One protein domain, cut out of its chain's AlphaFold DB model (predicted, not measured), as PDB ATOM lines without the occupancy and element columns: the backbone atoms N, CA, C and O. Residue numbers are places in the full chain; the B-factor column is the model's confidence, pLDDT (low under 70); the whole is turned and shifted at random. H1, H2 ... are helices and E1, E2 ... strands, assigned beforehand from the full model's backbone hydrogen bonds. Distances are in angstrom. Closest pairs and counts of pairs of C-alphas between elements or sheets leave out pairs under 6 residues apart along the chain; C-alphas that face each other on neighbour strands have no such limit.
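What this domain is: This is residues 42 to 174 of the 179 residues of the protein "Phage protein" of Streptococcus sp. DD10 (UniProt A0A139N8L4). A small three-stranded sheet, E1 E4 E5, has helix H4 crossing over one face, while the long helix H1 and the helix H3 lie at opposite ends of the domain. A two-stranded hairpin, E2 and E3, is turned away from this sheet, E3 running on into E4 at 82 degrees, and two long unnamed stretches are each tied to a strand by a short pairing. The printed part has 133 residues, with four named helices and five named strands in the order H1 H2 H3 H4 E1 E2 E3 E4 E5; both sheets are antiparallel and the class is mixed, helices and strands. The whole is compact, with a radius of gyration of the C-alphas of 15.5 A and spans of 40 by 30 by 28 A.

Where its parts are: H1 is residues 42 to 60, 27.2 A long, beginning at C-alpha 42 (-19.541, -34.503, 50.398). H2 is residues 70 to 74, H3 residues 81 to 92 over 16.6 A, ending at C-alpha 92 (-32.315, 9.928, 46.977), and H4 residues 106 to 116 over 15.4 A. E1 is residues 134 to 138, E2 residues 144 to 147 and E3 residues 154 to 157. E4 is residues 159 to 165, 20.1 A long, and E5 residues 168 to 173, 17.4 A long, ending at C-alpha 173 (-32.719, -11.719, 39.683).

How they stand to each other: E4 is the inner strand of the sheet E1 E4 E5. E1 and E4 are antiparallel, with N 137 and O 160 2.8 A apart, within hydrogen-bond range. E4 and E5 form a hairpin, with N 163 and O 170 at 2.8 A. H4 and this sheet make two layers, a helix on one face of a sheet; its height over the sheet is 9.1 A, and it runs across the strands, at 84 degrees to E5 on the local plane. Its closest C-alphas to E5 are those of Ala 109 and Ile 171, 6.8 A. H1 only grazes the sheet with residues 51 to 59, and H2 with residues 70 to 74. H3 is not on it, but touches H2 with residues 81 to 83 alone, closest at the C-alphas of Ala 74 and Glu 82, 5.7 A. H2 and H4 only just touch, with 3 pairs of C-alphas within 8 A, the closest those of Gln 73 and Met 106, 7.2 A. In the hairpin E2 and E3, N 146 and O 155 are 2.8 A apart. Residues 101 to 102 pair antiparallel with residues 144 to 145 of E2, and residues 121 to 122 with residues 135 to 136 of E1. In H1, H2, H3 and H4 every O i to N i+4 pair is within hydrogen-bond range.

The domain as a whole: The two C-alphas farthest apart, those of Glu 42 and Ala 92, are 46.4 A apart. The printed part has no cut. The links from H3 to H4 and from H4 to E1 are long, with 13 and 17 residues. The mean pLDDT of the printed part is 96.6, and no printed residue is under 70.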
ATOM      1  N   GLU A  42     -18.819 -33.816  49.323       96.94
ATOM      2  CA  GLU A  42     -19.541 -34.503  50.398       96.94
ATOM      3  C   GLU A  42     -19.849 -33.558  51.557       96.94
ATOM      4  O   GLU A  42     -21.000 -33.496  51.996       96.94
ATOM      5  N   LYS A  43     -18.865 -32.751  51.977       96.56
ATOM      6  CA  LYS A  43     -19.068 -31.704  52.983       96.56
ATOM      7  C   LYS A  43     -20.170 -30.737  52.550       96.56
ATOM      8  O   LYS A  43     -21.148 -30.567  53.271       96.56
ATOM      9  N   HIS A  44     -20.077 -30.183  51.340       95.25
ATOM     10  CA  HIS A  44     -21.096 -29.276  50.808       95.25
ATOM     11  C   HIS A  44     -22.482 -29.944  50.743       95.25
ATOM     12  O   HIS A  44     -23.496 -29.313  51.037       95.25
ATOM     13  N   LYS A  45     -22.575 -31.222  50.353       96.62
ATOM     14  CA  LYS A  45     -23.854 -31.957  50.345       96.62
ATOM     15  C   LYS A  45     -24.445 -32.082  51.752       96.62
ATOM     16  O   LYS A  45     -25.651 -31.892  51.902       96.62
ATOM     17  N   ALA A  46     -23.623 -32.374  52.758       97.56
ATOM     18  CA  ALA A  46     -24.060 -32.442  54.151       97.56
ATOM     19  C   ALA A  46     -24.560 -31.076  54.654       97.56
ATOM     20  O   ALA A  46     -25.678 -30.995  55.158       97.56
ATOM     21  N   GLU A  47     -23.801 -30.005  54.404       96.88
ATOM     22  CA  GLU A  47     -24.172 -28.624  54.747       96.88
ATOM     23  C   GLU A  47     -25.517 -28.222  54.115       96.88
ATOM     24  O   GLU A  47     -26.405 -27.693  54.783       96.88
ATOM     25  N   GLN A  48     -25.724 -28.517  52.826       97.50
ATOM     26  CA  GLN A  48     -26.991 -28.211  52.151       97.50
ATOM     27  C   GLN A  48     -28.159 -29.043  52.685       97.50
ATOM     28  O   GLN A  48     -29.276 -28.533  52.783       97.50
ATOM     29  N   LYS A  49     -27.926 -30.316  53.022       97.75
ATOM     30  CA  LYS A  49     -28.947 -31.180  53.626       97.75
ATOM     31  C   LYS A  49     -29.394 -30.619  54.974       97.75
ATOM     32  O   LYS A  49     -30.595 -30.534  55.222       97.75
ATOM     33  N   GLU A  50     -28.449 -30.191  55.799       97.69
ATOM     34  CA  GLU A  50     -28.732 -29.560  57.085       97.69
ATOM     35  C   GLU A  50     -29.525 -28.256  56.914       97.69
ATOM     36  O   GLU A  50     -30.576 -28.083  57.531       97.69
ATOM     37  N   MET A  51     -29.091 -27.357  56.021       98.06
ATOM     38  CA  MET A  51     -29.814 -26.103  55.775       98.06
ATOM     39  C   MET A  51     -31.250 -26.352  55.296       98.06
ATOM     40  O   MET A  51     -32.169 -25.666  55.736       98.06
ATOM     41  N   ARG A  52     -31.492 -27.369  54.464       97.88
ATOM     42  CA  ARG A  52     -32.853 -27.735  54.028       97.88
ATOM     43  C   ARG A  52     -33.732 -28.224  55.171       97.88
ATOM     44  O   ARG A  52     -34.915 -27.885  55.214       97.88
ATOM     45  N   GLN A  53     -33.167 -28.989  56.103       98.00
ATOM     46  CA  GLN A  53     -33.891 -29.416  57.301       98.00
ATOM     47  C   GLN A  53     -34.287 -28.200  58.143       98.00
ATOM     48  O   GLN A  53     -35.462 -28.043  58.464       98.00
ATOM     49  N   ARG A  54     -33.345 -27.285  58.403       98.06
ATOM     50  CA  ARG A  54     -33.615 -26.046  59.150       98.06
ATOM     51  C   ARG A  54     -34.642 -25.150  58.459       98.06
ATOM     52  O   ARG A  54     -35.519 -24.606  59.122       98.06
ATOM     53  N   PHE A  55     -34.560 -25.016  57.134       98.44
ATOM     54  CA  PHE A  55     -35.551 -24.297  56.331       98.44
ATOM     55  C   PHE A  55     -36.950 -24.892  56.517       98.44
ATOM     56  O   PHE A  55     -37.889 -24.169  56.837       98.44
ATOM     57  N   THR A  56     -37.072 -26.213  56.368       98.12
ATOM     58  CA  THR A  56     -38.354 -26.924  56.477       98.12
ATOM     59  C   THR A  56     -38.971 -26.745  57.862       98.12
ATOM     60  O   THR A  56     -40.158 -26.439  57.961       98.12
ATOM     61  N   SER A  57     -38.169 -26.857  58.927       98.19
ATOM     62  CA  SER A  57     -38.624 -26.580  60.292       98.19
ATOM     63  C   SER A  57     -39.087 -25.132  60.447       98.19
ATOM     64  O   SER A  57     -40.192 -24.892  60.911       98.19
ATOM     65  N   ALA A  58     -38.315 -24.156  59.961       98.25
ATOM     66  CA  ALA A  58     -38.674 -22.743  60.075       98.25
ATOM     67  C   ALA A  58     -39.960 -22.367  59.314       98.25
ATOM     68  O   ALA A  58     -40.683 -21.468  59.752       98.25
ATOM     69  N   VAL A  59     -40.250 -23.032  58.188       98.12
ATOM     70  CA  VAL A  59     -41.533 -22.898  57.477       98.12
ATOM     71  C   VAL A  59     -42.664 -23.515  58.301       98.12
ATOM     72  O   VAL A  59     -43.687 -22.867  58.509       98.12
ATOM     73  N   LYS A  60     -42.473 -24.740  58.809       98.06
ATOM     74  CA  LYS A  60     -43.465 -25.450  59.630       98.06
ATOM     75  C   LYS A  60     -43.821 -24.682  60.907       98.06
ATOM     76  O   LYS A  60     -44.992 -24.600  61.261       98.06
ATOM     77  N   ASP A  61     -42.825 -24.083  61.546       97.94
ATOM     78  CA  ASP A  61     -42.973 -23.314  62.785       97.94
ATOM     79  C   ASP A  61     -43.485 -21.881  62.532       97.94
ATOM     80  O   ASP A  61     -43.635 -21.087  63.461       97.94
ATOM     81  N   GLY A  62     -43.731 -21.503  61.269       97.50
ATOM     82  CA  GLY A  62     -44.245 -20.183  60.897       97.50
ATOM     83  C   GLY A  62     -43.253 -19.032  61.108       97.50
ATOM     84  O   GLY A  62     -43.642 -17.859  61.088       97.50
ATOM     85  N   ILE A  63     -41.966 -19.336  61.296       98.00
ATOM     86  CA  ILE A  63     -40.904 -18.329  61.436       98.00
ATOM     87  C   ILE A  63     -40.677 -17.610  60.098       98.00
ATOM     88  O   ILE A  63     -40.376 -16.410  60.058       98.00
ATOM     89  N   ILE A  64     -40.840 -18.341  58.996       98.19
ATOM     90  CA  ILE A  64     -40.809 -17.832  57.625       98.19
ATOM     91  C   ILE A  64     -41.979 -18.391  56.816       98.19
ATOM     92  O   ILE A  64     -42.508 -19.452  57.131       98.19
ATOM     93  N   LYS A  65     -42.354 -17.686  55.747       98.25
ATOM     94  CA  LYS A  65     -43.374 -18.128  54.793       98.25
ATOM     95  C   LYS A  65     -42.775 -18.304  53.404       98.25
ATOM     96  O   LYS A  65     -42.054 -17.425  52.935       98.25
ATOM     97  N   ALA A  66     -43.119 -19.412  52.754       97.50
ATOM     98  CA  ALA A  66     -42.755 -19.738  51.373       97.50
ATOM     99  C   ALA A  66     -43.891 -19.394  50.387       97.50
ATOM    100  O   ALA A  66     -44.158 -20.117  49.433       97.50
ATOM    101  N   GLU A  67     -44.584 -18.288  50.651       98.00
ATOM    102  CA  GLU A  67     -45.689 -17.759  49.849       98.00
ATOM    103  C   GLU A  67     -45.320 -16.354  49.397       98.00
ATOM    104  O   GLU A  67     -44.632 -15.642  50.130       98.00
ATOM    105  N   ILE A  68     -45.761 -15.947  48.211       98.31
ATOM    106  CA  ILE A  68     -45.405 -14.639  47.670       98.31
ATOM    107  C   ILE A  68     -45.893 -13.502  48.576       98.31
ATOM    108  O   ILE A  68     -47.017 -13.497  49.070       98.31
ATOM    109  N   ASN A  69     -45.028 -12.520  48.793       98.44
ATOM    110  CA  ASN A  69     -45.402 -11.220  49.315       98.44
ATOM    111  C   ASN A  69     -45.501 -10.265  48.125       98.44
ATOM    112  O   ASN A  69     -44.481  -9.753  47.669       98.44
ATOM    113  N   GLU A  70     -46.711 -10.055  47.615       97.75
ATOM    114  CA  GLU A  70     -46.941  -9.287  46.383       97.75
ATOM    115  C   GLU A  70     -46.407  -7.858  46.482       97.75
ATOM    116  O   GLU A  70     -45.712  -7.402  45.580       97.75
ATOM    117  N   GLN A  71     -46.629  -7.189  47.616       96.75
ATOM    118  CA  GLN A  71     -46.137  -5.830  47.843       96.75
ATOM    119  C   GLN A  71     -44.605  -5.756  47.745       96.75
ATOM    120  O   GLN A  71     -44.062  -4.859  47.109       96.75
ATOM    121  N   LYS A  72     -43.887  -6.714  48.345       97.31
ATOM    122  CA  LYS A  72     -42.423  -6.788  48.233       97.31
ATOM    123  C   LYS A  72     -41.943  -7.304  46.891       97.31
ATOM    124  O   LYS A  72     -40.845  -6.952  46.479       97.31
ATOM    125  N   GLN A  73     -42.726  -8.122  46.201       98.25
ATOM    126  CA  GLN A  73     -42.374  -8.557  44.860       98.25
ATOM    127  C   GLN A  73     -42.521  -7.419  43.841       98.25
ATOM    128  O   GLN A  73     -41.710  -7.339  42.917       98.25
ATOM    129  N   ALA A  74     -43.501  -6.530  44.027       97.62
ATOM    130  CA  ALA A  74     -43.761  -5.388  43.155       97.62
ATOM    131  C   ALA A  74     -42.558  -4.433  43.062       97.62
ATOM    132  O   ALA A  74     -42.289  -3.927  41.975       97.62
ATOM    133  N   ASP A  75     -41.752  -4.317  44.128       96.94
ATOM    134  CA  ASP A  75     -40.457  -3.607  44.144       96.94
ATOM    135  C   ASP A  75     -39.471  -4.099  43.058       96.94
ATOM    136  O   ASP A  75     -38.443  -3.460  42.828       96.94
ATOM    137  N   HIS A  76     -39.721  -5.251  42.425       96.88
ATOM    138  CA  HIS A  76     -38.873  -5.877  41.405       96.88
ATOM    139  C   HIS A  76     -39.550  -6.023  40.036       96.88
ATOM    140  O   HIS A  76     -38.972  -6.656  39.154       96.88
ATOM    141  N   ILE A  77     -40.752  -5.479  39.842       96.12
ATOM    142  CA  ILE A  77     -41.487  -5.545  38.573       96.12
ATOM    143  C   ILE A  77     -41.617  -4.125  38.033       96.12
ATOM    144  O   ILE A  77     -42.245  -3.276  38.660       96.12
ATOM    145  N   ARG A  78     -41.023  -3.859  36.867       94.31
ATOM    146  CA  ARG A  78     -41.080  -2.532  36.241       94.31
ATOM    147  C   ARG A  78     -42.527  -2.116  35.956       94.31
ATOM    148  O   ARG A  78     -43.326  -2.922  35.490       94.31
ATOM    149  N   GLY A  79     -42.830  -0.842  36.198       92.94
ATOM    150  CA  GLY A  79     -44.149  -0.245  35.950       92.94
ATOM    151  C   GLY A  79     -45.133  -0.331  37.119       92.94
ATOM    152  O   GLY A  79     -46.232   0.202  37.016       92.94
ATOM    153  N   THR A  80     -44.768  -0.972  38.235       95.94
ATOM    154  CA  THR A  80     -45.554  -0.900  39.477       95.94
ATOM    155  C   THR A  80     -45.272   0.408  40.222       95.94
ATOM    156  O   THR A  80     -44.200   1.005  40.089       95.94
ATOM    157  N   ASN A  81     -46.209   0.846  41.063       96.81
ATOM    158  CA  ASN A  81     -46.009   2.032  41.901       96.81
ATOM    159  C   ASN A  81     -44.842   1.834  42.884       96.81
ATOM    160  O   ASN A  81     -44.067   2.752  43.142       96.81
ATOM    161  N   GLU A  82     -44.695   0.616  43.403       97.06
ATOM    162  CA  GLU A  82     -43.619   0.187  44.291       97.06
ATOM    163  C   GLU A  82     -42.252   0.298  43.610       97.06
ATOM    164  O   GLU A  82     -41.315   0.846  44.191       97.06
ATOM    165  N   TRP A  83     -42.153  -0.129  42.349       96.69
ATOM    166  CA  TRP A  83     -40.948   0.033  41.541       96.69
ATOM    167  C   TRP A  83     -40.558   1.503  41.373       96.69
ATOM    168  O   TRP A  83     -39.410   1.866  41.625       96.69
ATOM    169  N   HIS A  84     -41.507   2.365  40.997       96.44
ATOM    170  CA  HIS A  84     -41.243   3.798  40.839       96.44
ATOM    171  C   HIS A  84     -40.786   4.441  42.152       96.44
ATOM    172  O   HIS A  84     -39.753   5.109  42.192       96.44
ATOM    173  N   ARG A  85     -41.477   4.144  43.257       97.00
ATOM    174  CA  ARG A  85     -41.095   4.621  44.590       97.00
ATOM    175  C   ARG A  85     -39.708   4.131  45.009       97.00
ATOM    176  O   ARG A  85     -38.952   4.863  45.654       97.00
ATOM    177  N   ARG A  86     -39.363   2.887  44.671       95.94
ATOM    178  CA  ARG A  86     -38.032   2.337  44.924       95.94
ATOM    179  C   ARG A  86     -36.965   3.100  44.150       95.94
ATOM    180  O   ARG A  86     -35.947   3.417  44.752       95.94
ATOM    181  N   LEU A  87     -37.195   3.412  42.873       96.19
ATOM    182  CA  LEU A  87     -36.260   4.207  42.071       96.19
ATOM    183  C   LEU A  87     -36.021   5.591  42.684       96.19
ATOM    184  O   LEU A  87     -34.871   5.987  42.842       96.19
ATOM    185  N   GLU A  88     -37.082   6.290  43.095       96.12
ATOM    186  CA  GLU A  88     -36.968   7.590  43.775       96.12
ATOM    187  C   GLU A  88     -36.158   7.485  45.072       96.12
ATOM    188  O   GLU A  88     -35.260   8.286  45.327       96.12
ATOM    189  N   THR A  89     -36.443   6.461  45.879       96.25
ATOM    190  CA  THR A  89     -35.741   6.213  47.145       96.25
ATOM    191  C   THR A  89     -34.271   5.867  46.909       96.25
ATOM    192  O   THR A  89     -33.395   6.344  47.626       96.25
ATOM    193  N   ASP A  90     -33.981   5.031  45.915       95.12
ATOM    194  CA  ASP A  90     -32.625   4.617  45.563       95.12
ATOM    195  C   ASP A  90     -31.807   5.810  45.040       95.12
ATOM    196  O   ASP A  90     -30.670   5.996  45.482       95.12
ATOM    197  N   LEU A  91     -32.405   6.670  44.210       94.19
ATOM    198  CA  LEU A  91     -31.790   7.912  43.736       94.19
ATOM    199  C   LEU A  91     -31.520   8.893  44.887       94.19
ATOM    200  O   LEU A  91     -30.419   9.432  44.988       94.19
ATOM    201  N   ALA A  92     -32.484   9.081  45.793       96.06
ATOM    202  CA  ALA A  92     -32.315   9.928  46.977       96.06
ATOM    203  C   ALA A  92     -31.205   9.416  47.915       96.06
ATOM    204  O   ALA A  92     -30.522  10.207  48.560       96.06
ATOM    205  N   ASN A  93     -30.985   8.099  47.950       95.56
ATOM    206  CA  ASN A  93     -29.889   7.463  48.684       95.56
ATOM    207  C   ASN A  93     -28.555   7.452  47.911       95.56
ATOM    208  O   ASN A  93     -27.599   6.815  48.355       95.56
ATOM    209  N   GLY A  94     -28.475   8.126  46.759       94.12
ATOM    210  CA  GLY A  94     -27.250   8.270  45.975       94.12
ATOM    211  C   GLY A  94     -26.883   7.053  45.125       94.12
ATOM    212  O   GLY A  94     -25.741   6.961  44.669       94.12
ATOM    213  N   LYS A  95     -27.806   6.107  44.894       93.69
ATOM    214  CA  LYS A  95     -27.553   5.029  43.930       93.69
ATOM    215  C   LYS A  95     -27.569   5.584  42.512       93.69
ATOM    216  O   LYS A  95     -28.488   6.298  42.123       93.69
ATOM    217  N   GLN A  96     -26.546   5.221  41.747       92.44
ATOM    218  CA  GLN A  96     -26.362   5.689  40.372       92.44
ATOM    219  C   GLN A  96     -27.107   4.826  39.352       92.44
ATOM    220  O   GLN A  96     -27.528   5.325  38.312       92.44
ATOM    221  N   PHE A  97     -27.278   3.537  39.653       94.19
ATOM    222  CA  PHE A  97     -27.906   2.572  38.762       94.19
ATOM    223  C   PHE A  97     -29.235   2.093  39.330       94.19
ATOM    224  O   PHE A  97     -29.428   2.007  40.545       94.19
ATOM    225  N   GLU A  98     -30.144   1.742  38.429       93.38
ATOM    226  CA  GLU A  98     -31.392   1.094  38.799       93.38
ATOM    227  C   GLU A  98     -31.151  -0.304  39.407       93.38
ATOM    228  O   GLU A  98     -30.120  -0.949  39.175       93.38
ATOM    229  N   PRO A  99     -32.099  -0.800  40.216       94.88
ATOM    230  CA  PRO A  99     -32.009  -2.135  40.775       94.88
ATOM    231  C   PRO A  99     -32.295  -3.221  39.731       94.88
ATOM    232  O   PRO A  99     -32.964  -3.004  38.730       94.88
ATOM    233  N   SER A 100     -31.860  -4.450  40.012       96.62
ATOM    234  CA  SER A 100     -32.250  -5.620  39.213       96.62
ATOM    235  C   SER A 100     -33.765  -5.868  39.254       96.62
ATOM    236  O   SER A 100     -34.392  -5.726  40.314       96.62
ATOM    237  N   TYR A 101     -34.330  -6.305  38.127       97.50
ATOM    238  CA  TYR A 101     -35.776  -6.449  37.928       97.50
ATOM    239  C   TYR A 101     -36.157  -7.726  37.177       97.50
ATOM    240  O   TYR A 101     -35.392  -8.267  36.378       97.50
ATOM    241  N   LEU A 102     -37.361  -8.216  37.450       97.88
ATOM    242  CA  LEU A 102     -37.942  -9.366  36.776       97.88
ATOM    243  C   LEU A 102     -38.524  -8.971  35.424       97.88
ATOM    244  O   LEU A 102     -39.096  -7.894  35.264       97.88
ATOM    245  N   THR A 103     -38.414  -9.892  34.474       97.44
ATOM    246  CA  THR A 103     -39.135  -9.842  33.196       97.44
ATOM    247  C   THR A 103     -40.369 -10.746  33.206       97.44
ATOM    248  O   THR A 103     -41.210 -10.648  32.318       97.44
ATOM    249  N   VAL A 104     -40.502 -11.607  34.221       97.38
ATOM    250  CA  VAL A 104     -41.676 -12.459  34.450       97.38
ATOM    251  C   VAL A 104     -42.763 -11.733  35.249       97.38
ATOM    252  O   VAL A 104     -42.492 -10.771  35.969       97.38
ATOM    253  N   SER A 105     -44.006 -12.209  35.142       96.94
ATOM    254  CA  SER A 105     -45.153 -11.635  35.854       96.94
ATOM    255  C   SER A 105     -45.143 -11.955  37.355       96.94
ATOM    256  O   SER A 105     -44.440 -12.856  37.817       96.94
ATOM    257  N   MET A 106     -45.985 -11.253  38.124       97.56
ATOM    258  CA  MET A 106     -46.244 -11.556  39.541       97.56
ATOM    259  C   MET A 106     -46.706 -13.009  39.742       97.56
ATOM    260  O   MET A 106     -46.235 -13.701  40.643       97.56
ATOM    261  N   GLU A 107     -47.603 -13.485  38.875       97.81
ATOM    262  CA  GLU A 107     -48.122 -14.853  38.928       97.81
ATOM    263  C   GLU A 107     -47.011 -15.880  38.673       97.81
ATOM    264  O   GLU A 107     -46.901 -16.878  39.388       97.81
ATOM    265  N   GLU A 108     -46.149 -15.622  37.689       98.00
ATOM    266  CA  GLU A 108     -45.019 -16.501  37.397       98.00
ATOM    267  C   GLU A 108     -43.990 -16.480  38.533       98.00
ATOM    268  O   GLU A 108     -43.511 -17.533  38.949       98.00
ATOM    269  N   ALA A 109     -43.723 -15.319  39.138       98.25
ATOM    270  CA  ALA A 109     -42.888 -15.232  40.333       98.25
ATOM    271  C   ALA A 109     -43.450 -16.083  41.491       98.25
ATOM    272  O   ALA A 109     -42.695 -16.798  42.155       98.25
ATOM    273  N   ALA A 110     -44.771 -16.079  41.704       98.56
ATOM    274  CA  ALA A 110     -45.416 -16.914  42.717       98.56
ATOM    275  C   ALA A 110     -45.267 -18.416  42.411       98.56
ATOM    276  O   ALA A 110     -44.961 -19.206  43.312       98.56
ATOM    277  N   LYS A 111     -45.422 -18.814  41.140       98.50
ATOM    278  CA  LYS A 111     -45.189 -20.195  40.680       98.50
ATOM    279  C   LYS A 111     -43.739 -20.621  40.892       98.50
ATOM    280  O   LYS A 111     -43.504 -21.732  41.370       98.50
ATOM    281  N   LEU A 112     -42.778 -19.745  40.604       98.44
ATOM    282  CA  LEU A 112     -41.354 -19.999  40.823       98.44
ATOM    283  C   LEU A 112     -41.029 -20.193  42.309       98.44
ATOM    284  O   LEU A 112     -40.335 -21.152  42.643       98.44
ATOM    285  N   ILE A 113     -41.568 -19.358  43.206       98.56
ATOM    286  CA  ILE A 113     -41.424 -19.554  44.661       98.56
ATOM    287  C   ILE A 113     -41.972 -20.929  45.048       98.56
ATOM    288  O   ILE A 113     -41.240 -21.754  45.590       98.56
ATOM    289  N   LYS A 114     -43.226 -21.220  44.686       98.44
ATOM    290  CA  LYS A 114     -43.878 -22.494  45.015       98.44
ATOM    291  C   LYS A 114     -43.097 -23.708  44.505       98.44
ATOM    292  O   LYS A 114     -43.015 -24.717  45.198       98.44
ATOM    293  N   ARG A 115     -42.538 -23.624  43.296       98.12
ATOM    294  CA  ARG A 115     -41.778 -24.710  42.663       98.12
ATOM    295  C   ARG A 115     -40.427 -24.944  43.331       98.12
ATOM    296  O   ARG A 115     -40.013 -26.093  43.454       98.12
ATOM    297  N   TYR A 116     -39.726 -23.873  43.698       98.19
ATOM    298  CA  TYR A 116     -38.309 -23.952  44.042       98.19
ATOM    299  C   TYR A 116     -37.992 -23.758  45.525       98.19
ATOM    300  O   TYR A 116     -36.846 -23.996  45.914       98.19
ATOM    301  N   SER A 117     -38.954 -23.381  46.369       98.25
ATOM    302  CA  SER A 117     -38.697 -23.203  47.796       98.25
ATOM    303  C   SER A 117     -38.100 -24.445  48.461       98.25
ATOM    304  O   SER A 117     -38.672 -25.531  48.413       98.25
ATOM    305  N   GLY A 118     -36.933 -24.287  49.091       97.62
ATOM    306  CA  GLY A 118     -36.213 -25.385  49.738       97.62
ATOM    307  C   GLY A 118     -35.391 -26.259  48.787       97.62
ATOM    308  O   GLY A 118     -34.771 -27.231  49.233       97.62
ATOM    309  N   THR A 119     -35.377 -25.954  47.487       97.06
ATOM    310  CA  THR A 119     -34.721 -26.779  46.460       97.06
ATOM    311  C   THR A 119     -33.341 -26.260  46.051       97.06
ATOM    312  O   THR A 119     -32.540 -27.025  45.507       97.06
ATOM    313  N   GLY A 120     -33.046 -24.999  46.352       95.94
ATOM    314  CA  GLY A 120     -31.883 -24.249  45.909       95.94
ATOM    315  C   GLY A 120     -30.606 -24.461  46.700       95.94
ATOM    316  O   GLY A 120     -30.454 -25.386  47.504       95.94
ATOM    317  N   LYS A 121     -29.652 -23.565  46.449       96.62
ATOM    318  CA  LYS A 121     -28.412 -23.460  47.221       96.62
ATOM    319  C   LYS A 121     -28.605 -22.461  48.354       96.62
ATOM    320  O   LYS A 121     -28.792 -21.272  48.105       96.62
ATOM    321  N   PHE A 122     -28.524 -22.945  49.584       96.88
ATOM    322  CA  PHE A 122     -28.547 -22.122  50.785       96.88
ATOM    323  C   PHE A 122     -27.148 -21.628  51.141       96.88
ATOM    324  O   PHE A 122     -26.156 -22.328  50.921       96.88
ATOM    325  N   LEU A 123     -27.076 -20.450  51.756       94.12
ATOM    326  CA  LEU A 123     -25.875 -20.034  52.469       94.12
ATOM    327  C   LEU A 123     -25.741 -20.898  53.724       94.12
ATOM    328  O   LEU A 123     -26.635 -20.898  54.569       94.12
ATOM    329  N   TYR A 124     -24.628 -21.613  53.845       94.38
ATOM    330  CA  TYR A 124     -24.326 -22.364  55.055       94.38
ATOM    331  C   TYR A 124     -23.818 -21.432  56.158       94.38
ATOM    332  O   TYR A 124     -23.000 -20.541  55.907       94.38
ATOM    333  N   LYS A 125     -24.287 -21.662  57.386       94.94
ATOM    334  CA  LYS A 125     -23.699 -21.108  58.606       94.94
ATOM    335  C   LYS A 125     -23.665 -22.178  59.689       94.94
ATOM    336  O   LYS A 125     -24.678 -22.825  59.935       94.94
ATOM    337  N   GLU A 126     -22.521 -22.288  60.361       93.19
ATOM    338  CA  GLU A 126     -22.293 -23.253  61.449       93.19
ATOM    339  C   GLU A 126     -23.112 -22.944  62.713       93.19
ATOM    340  O   GLU A 126     -23.355 -23.836  63.517       93.19
ATOM    341  N   ASP A 127     -23.587 -21.705  62.881       96.19
ATOM    342  CA  ASP A 127     -24.436 -21.308  64.011       96.19
ATOM    343  C   ASP A 127     -25.703 -22.181  64.076       96.19
ATOM    344  O   ASP A 127     -26.504 -22.118  63.141       96.19
ATOM    345  N   PRO A 128     -25.940 -22.960  65.149       91.62
ATOM    346  CA  PRO A 128     -27.095 -23.853  65.268       91.62
ATOM    347  C   PRO A 128     -28.444 -23.121  65.235       91.62
ATOM    348  O   PRO A 128     -29.438 -23.698  64.799       91.62
ATOM    349  N   ASN A 129     -28.479 -21.842  65.616       94.88
ATOM    350  CA  ASN A 129     -29.692 -21.020  65.605       94.88
ATOM    351  C   ASN A 129     -29.918 -20.312  64.262       94.88
ATOM    352  O   ASN A 129     -30.905 -19.590  64.084       94.88
ATOM    353  N   TYR A 130     -29.012 -20.492  63.298       97.19
ATOM    354  CA  TYR A 130     -29.157 -19.878  61.992       97.19
ATOM    355  C   TYR A 130     -30.363 -20.444  61.243       97.19
ATOM    356  O   TYR A 130     -30.449 -21.643  60.960       97.19
ATOM    357  N   ILE A 131     -31.250 -19.529  60.849       97.00
ATOM    358  CA  ILE A 131     -32.395 -19.808  59.988       97.00
ATOM    359  C   ILE A 131     -32.046 -19.404  58.551       97.00
ATOM    360  O   ILE A 131     -31.837 -18.210  58.288       97.00
ATOM    361  N   PRO A 132     -32.035 -20.351  57.602       96.88
ATOM    362  CA  PRO A 132     -31.804 -20.052  56.198       96.88
ATOM    363  C   PRO A 132     -32.987 -19.272  55.617       96.88
ATOM    364  O   PRO A 132     -34.096 -19.776  55.465       96.88
ATOM    365  N   LYS A 133     -32.743 -17.999  55.297       97.31
ATOM    366  CA  LYS A 133     -33.753 -17.060  54.767       97.31
ATOM    367  C   LYS A 133     -33.511 -16.666  53.313       97.31
ATOM    368  O   LYS A 133     -34.183 -15.767  52.810       97.31
ATOM    369  N   LYS A 134     -32.507 -17.263  52.673       97.12
ATOM    370  CA  LYS A 134     -32.099 -16.976  51.300       97.12
ATOM    371  C   LYS A 134     -31.633 -18.257  50.629       97.12
ATOM    372  O   LYS A 134     -30.836 -18.981  51.221       97.12
ATOM    373  N   GLU A 135     -32.068 -18.479  49.400       97.19
ATOM    374  CA  GLU A 135     -31.506 -19.516  48.533       97.19
ATOM    375  C   GLU A 135     -31.358 -19.008  47.106       97.19
ATOM    376  O   GLU A 135     -32.125 -18.149  46.672       97.19
ATOM    377  N   ILE A 136     -30.372 -19.539  46.388       97.31
ATOM    378  CA  ILE A 136     -30.170 -19.272  44.965       97.31
ATOM    379  C   ILE A 136     -30.721 -20.433  44.149       97.31
ATOM    380  O   ILE A 136     -30.388 -21.598  44.392       97.31
ATOM    381  N   ILE A 137     -31.528 -20.076  43.157       97.50
ATOM    382  CA  ILE A 137     -32.147 -20.958  42.181       97.50
ATOM    383  C   ILE A 137     -31.555 -20.666  40.810       97.50
ATOM    384  O   ILE A 137     -31.370 -19.506  40.441       97.50
ATOM    385  N   LYS A 138     -31.302 -21.736  40.058       96.06
ATOM    386  CA  LYS A 138     -31.086 -21.677  38.618       96.06
ATOM    387  C   LYS A 138     -32.326 -22.243  37.933       96.06
ATOM    388  O   LYS A 138     -32.692 -23.387  38.201       96.06
ATOM    389  N   HIS A 139     -32.982 -21.422  37.127       95.75
ATOM    390  CA  HIS A 139     -34.132 -21.799  36.319       95.75
ATOM    391  C   HIS A 139     -33.693 -22.151  34.896       95.75
ATOM    392  O   HIS A 139     -32.562 -21.874  34.502       95.75
ATOM    393  N   ASP A 140     -34.589 -22.773  34.137       94.31
ATOM    394  CA  ASP A 140     -34.309 -23.197  32.763       94.31
ATOM    395  C   ASP A 140     -34.475 -22.039  31.764       94.31
ATOM    396  O   ASP A 140     -33.843 -22.025  30.712       94.31
ATOM    397  N   ASN A 141     -35.299 -21.043  32.110       95.44
ATOM    398  CA  ASN A 141     -35.594 -19.878  31.278       95.44
ATOM    399  C   ASN A 141     -35.113 -18.579  31.931       95.44
ATOM    400  O   ASN A 141     -34.913 -18.506  33.144       95.44
ATOM    401  N   LYS A 142     -34.983 -17.521  31.123       96.56
ATOM    402  CA  LYS A 142     -34.702 -16.171  31.624       96.56
ATOM    403  C   LYS A 142     -35.841 -15.684  32.519       96.56
ATOM    404  O   LYS A 142     -37.009 -15.800  32.163       96.56
ATOM    405  N   VAL A 143     -35.484 -15.131  33.675       96.88
ATOM    406  CA  VAL A 143     -36.429 -14.651  34.700       96.88
ATOM    407  C   VAL A 143     -36.379 -13.137  34.895       96.88
ATOM    408  O   VAL A 143     -37.307 -12.543  35.446       96.88
ATOM    409  N   GLY A 144     -35.285 -12.499  34.479       97.12
ATOM    410  CA  GLY A 144     -35.101 -11.068  34.653       97.12
ATOM    411  C   GLY A 144     -33.739 -10.571  34.210       97.12
ATOM    412  O   GLY A 144     -32.952 -11.296  33.599       97.12
ATOM    413  N   VAL A 145     -33.461  -9.326  34.572       97.50
ATOM    414  CA  VAL A 145     -32.200  -8.642  34.303       97.50
ATOM    415  C   VAL A 145     -31.490  -8.386  35.623       97.50
ATOM    416  O   VAL A 145     -32.028  -7.763  36.544       97.50
ATOM    417  N   TYR A 146     -30.270  -8.899  35.717       96.50
ATOM    418  CA  TYR A 146     -29.329  -8.542  36.764       96.50
ATOM    419  C   TYR A 146     -28.576  -7.277  36.353       96.50
ATOM    420  O   TYR A 146     -28.189  -7.143  35.195       96.50
ATOM    421  N   ILE A 147     -28.369  -6.375  37.310       95.19
ATOM    422  CA  ILE A 147     -27.662  -5.109  37.103       95.19
ATOM    423  C   ILE A 147     -26.576  -5.010  38.156       95.19
ATOM    424  O   ILE A 147     -26.882  -4.948  39.356       95.19
ATOM    425  N   ASP A 148     -25.326  -5.003  37.711       93.06
ATOM    426  CA  ASP A 148     -24.191  -4.792  38.594       93.06
ATOM    427  C   ASP A 148     -24.233  -3.352  39.121       93.06
ATOM    428  O   ASP A 148     -24.215  -2.385  38.367       93.06
ATOM    429  N   GLN A 149     -24.325  -3.201  40.440       91.94
ATOM    430  CA  GLN A 149     -24.471  -1.889  41.074       91.94
ATOM    431  C   GLN A 149     -23.156  -1.091  41.121       91.94
ATOM    432  O   GLN A 149     -23.170   0.056  41.556       91.94
ATOM    433  N   SER A 150     -22.029  -1.685  40.717       91.69
ATOM    434  CA  SER A 150     -20.724  -1.026  40.637       91.69
ATOM    435  C   SER A 150     -20.396  -0.537  39.226       91.69
ATOM    436  O   SER A 150     -19.846   0.552  39.085       91.69
ATOM    437  N   THR A 151     -20.762  -1.303  38.193       93.31
ATOM    438  CA  THR A 151     -20.469  -0.969  36.786       93.31
ATOM    439  C   THR A 151     -21.686  -0.467  36.012       93.31
ATOM    440  O   THR A 151     -21.525   0.204  34.996       93.31
ATOM    441  N   GLY A 152     -22.899  -0.790  36.466       92.94
ATOM    442  CA  GLY A 152     -24.143  -0.551  35.734       92.94
ATOM    443  C   GLY A 152     -24.403  -1.562  34.615       92.94
ATOM    444  O   GLY A 152     -25.396  -1.433  33.899       92.94
ATOM    445  N   GLU A 153     -23.536  -2.563  34.441       94.38
ATOM    446  CA  GLU A 153     -23.697  -3.569  33.394       94.38
ATOM    447  C   GLU A 153     -24.943  -4.428  33.630       94.38
ATOM    448  O   GLU A 153     -25.233  -4.866  34.749       94.38
ATOM    449  N   MET A 154     -25.675  -4.672  32.544       94.94
ATOM    450  CA  MET A 154     -26.952  -5.375  32.548       94.94
ATOM    451  C   MET A 154     -26.824  -6.736  31.870       94.94
ATOM    452  O   MET A 154     -26.314  -6.843  30.755       94.94
ATOM    453  N   PHE A 155     -27.355  -7.772  32.518       93.50
ATOM    454  CA  PHE A 155     -27.298  -9.147  32.030       93.50
ATOM    455  C   PHE A 155     -28.647  -9.839  32.197       93.50
ATOM    456  O   PHE A 155     -29.179  -9.926  33.307       93.50
ATOM    457  N   GLU A 156     -29.182 -10.410  31.121       96.31
ATOM    458  CA  GLU A 156     -30.321 -11.321  31.230       96.31
ATOM    459  C   GLU A 156     -29.920 -12.592  31.985       96.31
ATOM    460  O   GLU A 156     -29.002 -13.321  31.587       96.31
ATOM    461  N   THR A 157     -30.656 -12.920  33.041       96.44
ATOM    462  CA  THR A 157     -30.344 -14.050  33.916       96.44
ATOM    463  C   THR A 157     -31.480 -15.064  33.988       96.44
ATOM    464  O   THR A 157     -32.661 -14.724  33.946       96.44
ATOM    465  N   ASP A 158     -31.095 -16.333  34.090       96.56
ATOM    466  CA  ASP A 158     -31.951 -17.483  34.398       96.56
ATOM    467  C   ASP A 158     -31.965 -17.794  35.908       96.56
ATOM    468  O   ASP A 158     -32.621 -18.720  36.374       96.56
ATOM    469  N   SER A 159     -31.202 -17.036  36.694       96.69
ATOM    470  CA  SER A 159     -30.955 -17.309  38.099       96.69
ATOM    471  C   SER A 159     -31.587 -16.231  38.970       96.69
ATOM    472  O   SER A 159     -31.563 -15.037  38.659       96.69
ATOM    473  N   PHE A 160     -32.136 -16.645  40.106       97.31
ATOM    474  CA  PHE A 160     -32.754 -15.740  41.067       97.31
ATOM    475  C   PHE A 160     -32.500 -16.192  42.499       97.31
ATOM    476  O   PHE A 160     -32.260 -17.365  42.782       97.31
ATOM    477  N   ARG A 161     -32.560 -15.238  43.423       97.44
ATOM    478  CA  ARG A 161     -32.530 -15.501  44.858       97.44
ATOM    479  C   ARG A 161     -33.945 -15.418  45.410       97.44
ATOM    480  O   ARG A 161     -34.613 -14.416  45.174       97.44
ATOM    481  N   ILE A 162     -34.371 -16.412  46.184       98.44
ATOM    482  CA  ILE A 162     -35.608 -16.323  46.970       98.44
ATOM    483  C   ILE A 162     -35.263 -15.776  48.350       98.44
ATOM    484  O   ILE A 162     -34.360 -16.278  49.018       98.44
ATOM    485  N   HIS A 163     -35.969 -14.735  48.775       98.38
ATOM    486  CA  HIS A 163     -35.841 -14.129  50.094       98.38
ATOM    487  C   HIS A 163     -37.061 -14.469  50.941       98.38
ATOM    488  O   HIS A 163     -38.167 -14.070  50.601       98.38
ATOM    489  N   TYR A 164     -36.846 -15.110  52.087       98.50
ATOM    490  CA  TYR A 164     -37.905 -15.506  53.012       98.50
ATOM    491  C   TYR A 164     -38.008 -14.567  54.215       98.50
ATOM    492  O   TYR A 164     -37.001 -14.162  54.818       98.50
ATOM    493  N   ARG A 165     -39.241 -14.235  54.596       98.00
ATOM    494  CA  ARG A 165     -39.598 -13.468  55.797       98.00
ATOM    495  C   ARG A 165     -40.871 -14.042  56.420       98.00
ATOM    496  O   ARG A 165     -41.554 -14.867  55.824       98.00
ATOM    497  N   LYS A 166     -41.214 -13.566  57.620       97.75
ATOM    498  CA  LYS A 166     -42.484 -13.896  58.292       97.75
ATOM    499  C   LYS A 166     -43.709 -13.418  57.494       97.75
ATOM    500  O   LYS A 166     -44.771 -14.023  57.564       97.75
ATOM    501  N   THR A 167     -43.553 -12.339  56.726       97.56
ATOM    502  CA  THR A 167     -44.611 -11.731  55.906       97.56
ATOM    503  C   THR A 167     -44.766 -12.366  54.521       97.56
ATOM    504  O   THR A 167     -45.626 -11.924  53.770       97.56
ATOM    505  N   GLY A 168     -43.929 -13.341  54.153       98.12
ATOM    506  CA  GLY A 168     -43.892 -13.934  52.812       98.12
ATOM    507  C   GLY A 168     -42.498 -13.908  52.189       98.12
ATOM    508  O   GLY A 168     -41.501 -13.578  52.843       98.12
ATOM    509  N   ALA A 169     -42.446 -14.250  50.910       98.62
ATOM    510  CA  ALA A 169     -41.249 -14.388  50.108       98.62
ATOM    511  C   ALA A 169     -41.311 -13.530  48.840       98.62
ATOM    512  O   ALA A 169     -42.382 -13.209  48.339       98.62
ATOM    513  N   HIS A 170     -40.149 -13.162  48.318       98.56
ATOM    514  CA  HIS A 170     -40.018 -12.535  47.001       98.56
ATOM    515  C   HIS A 170     -38.748 -13.045  46.325       98.56
ATOM    516  O   HIS A 170     -37.815 -13.501  46.998       98.56
ATOM    517  N   ILE A 171     -38.716 -12.961  45.002       98.38
ATOM    518  CA  ILE A 171     -37.573 -13.336  44.182       98.38
ATOM    519  C   ILE A 171     -36.901 -12.104  43.595       98.38
ATOM    520  O   ILE A 171     -37.556 -11.123  43.237       98.38
ATOM    521  N   VAL A 172     -35.579 -12.178  43.485       97.12
ATOM    522  CA  VAL A 172     -34.738 -11.128  42.907       97.12
ATOM    523  C   VAL A 172     -33.801 -11.765  41.884       97.12
ATOM    524  O   VAL A 172     -33.125 -12.736  42.245       97.12
ATOM    525  N   PRO A 173     -33.709 -11.248  40.645       97.12
ATOM    526  CA  PRO A 173     -32.719 -11.719  39.683       97.12
ATOM    527  C   PRO A 173     -31.306 -11.652  40.263       97.12
ATOM    528  O   PRO A 173     -30.946 -10.721  40.987       97.12
ATOM    529  N   THR A 174     -30.486 -12.648  39.954       94.19
ATOM    530  CA  THR A 174     -29.091 -12.684  40.387       94.19
ATOM    531  C   THR A 174     -28.230 -13.335  39.321       94.19
ATOM    532  O   THR A 174     -28.704 -14.162  38.550       94.19
TER     533      THR A 174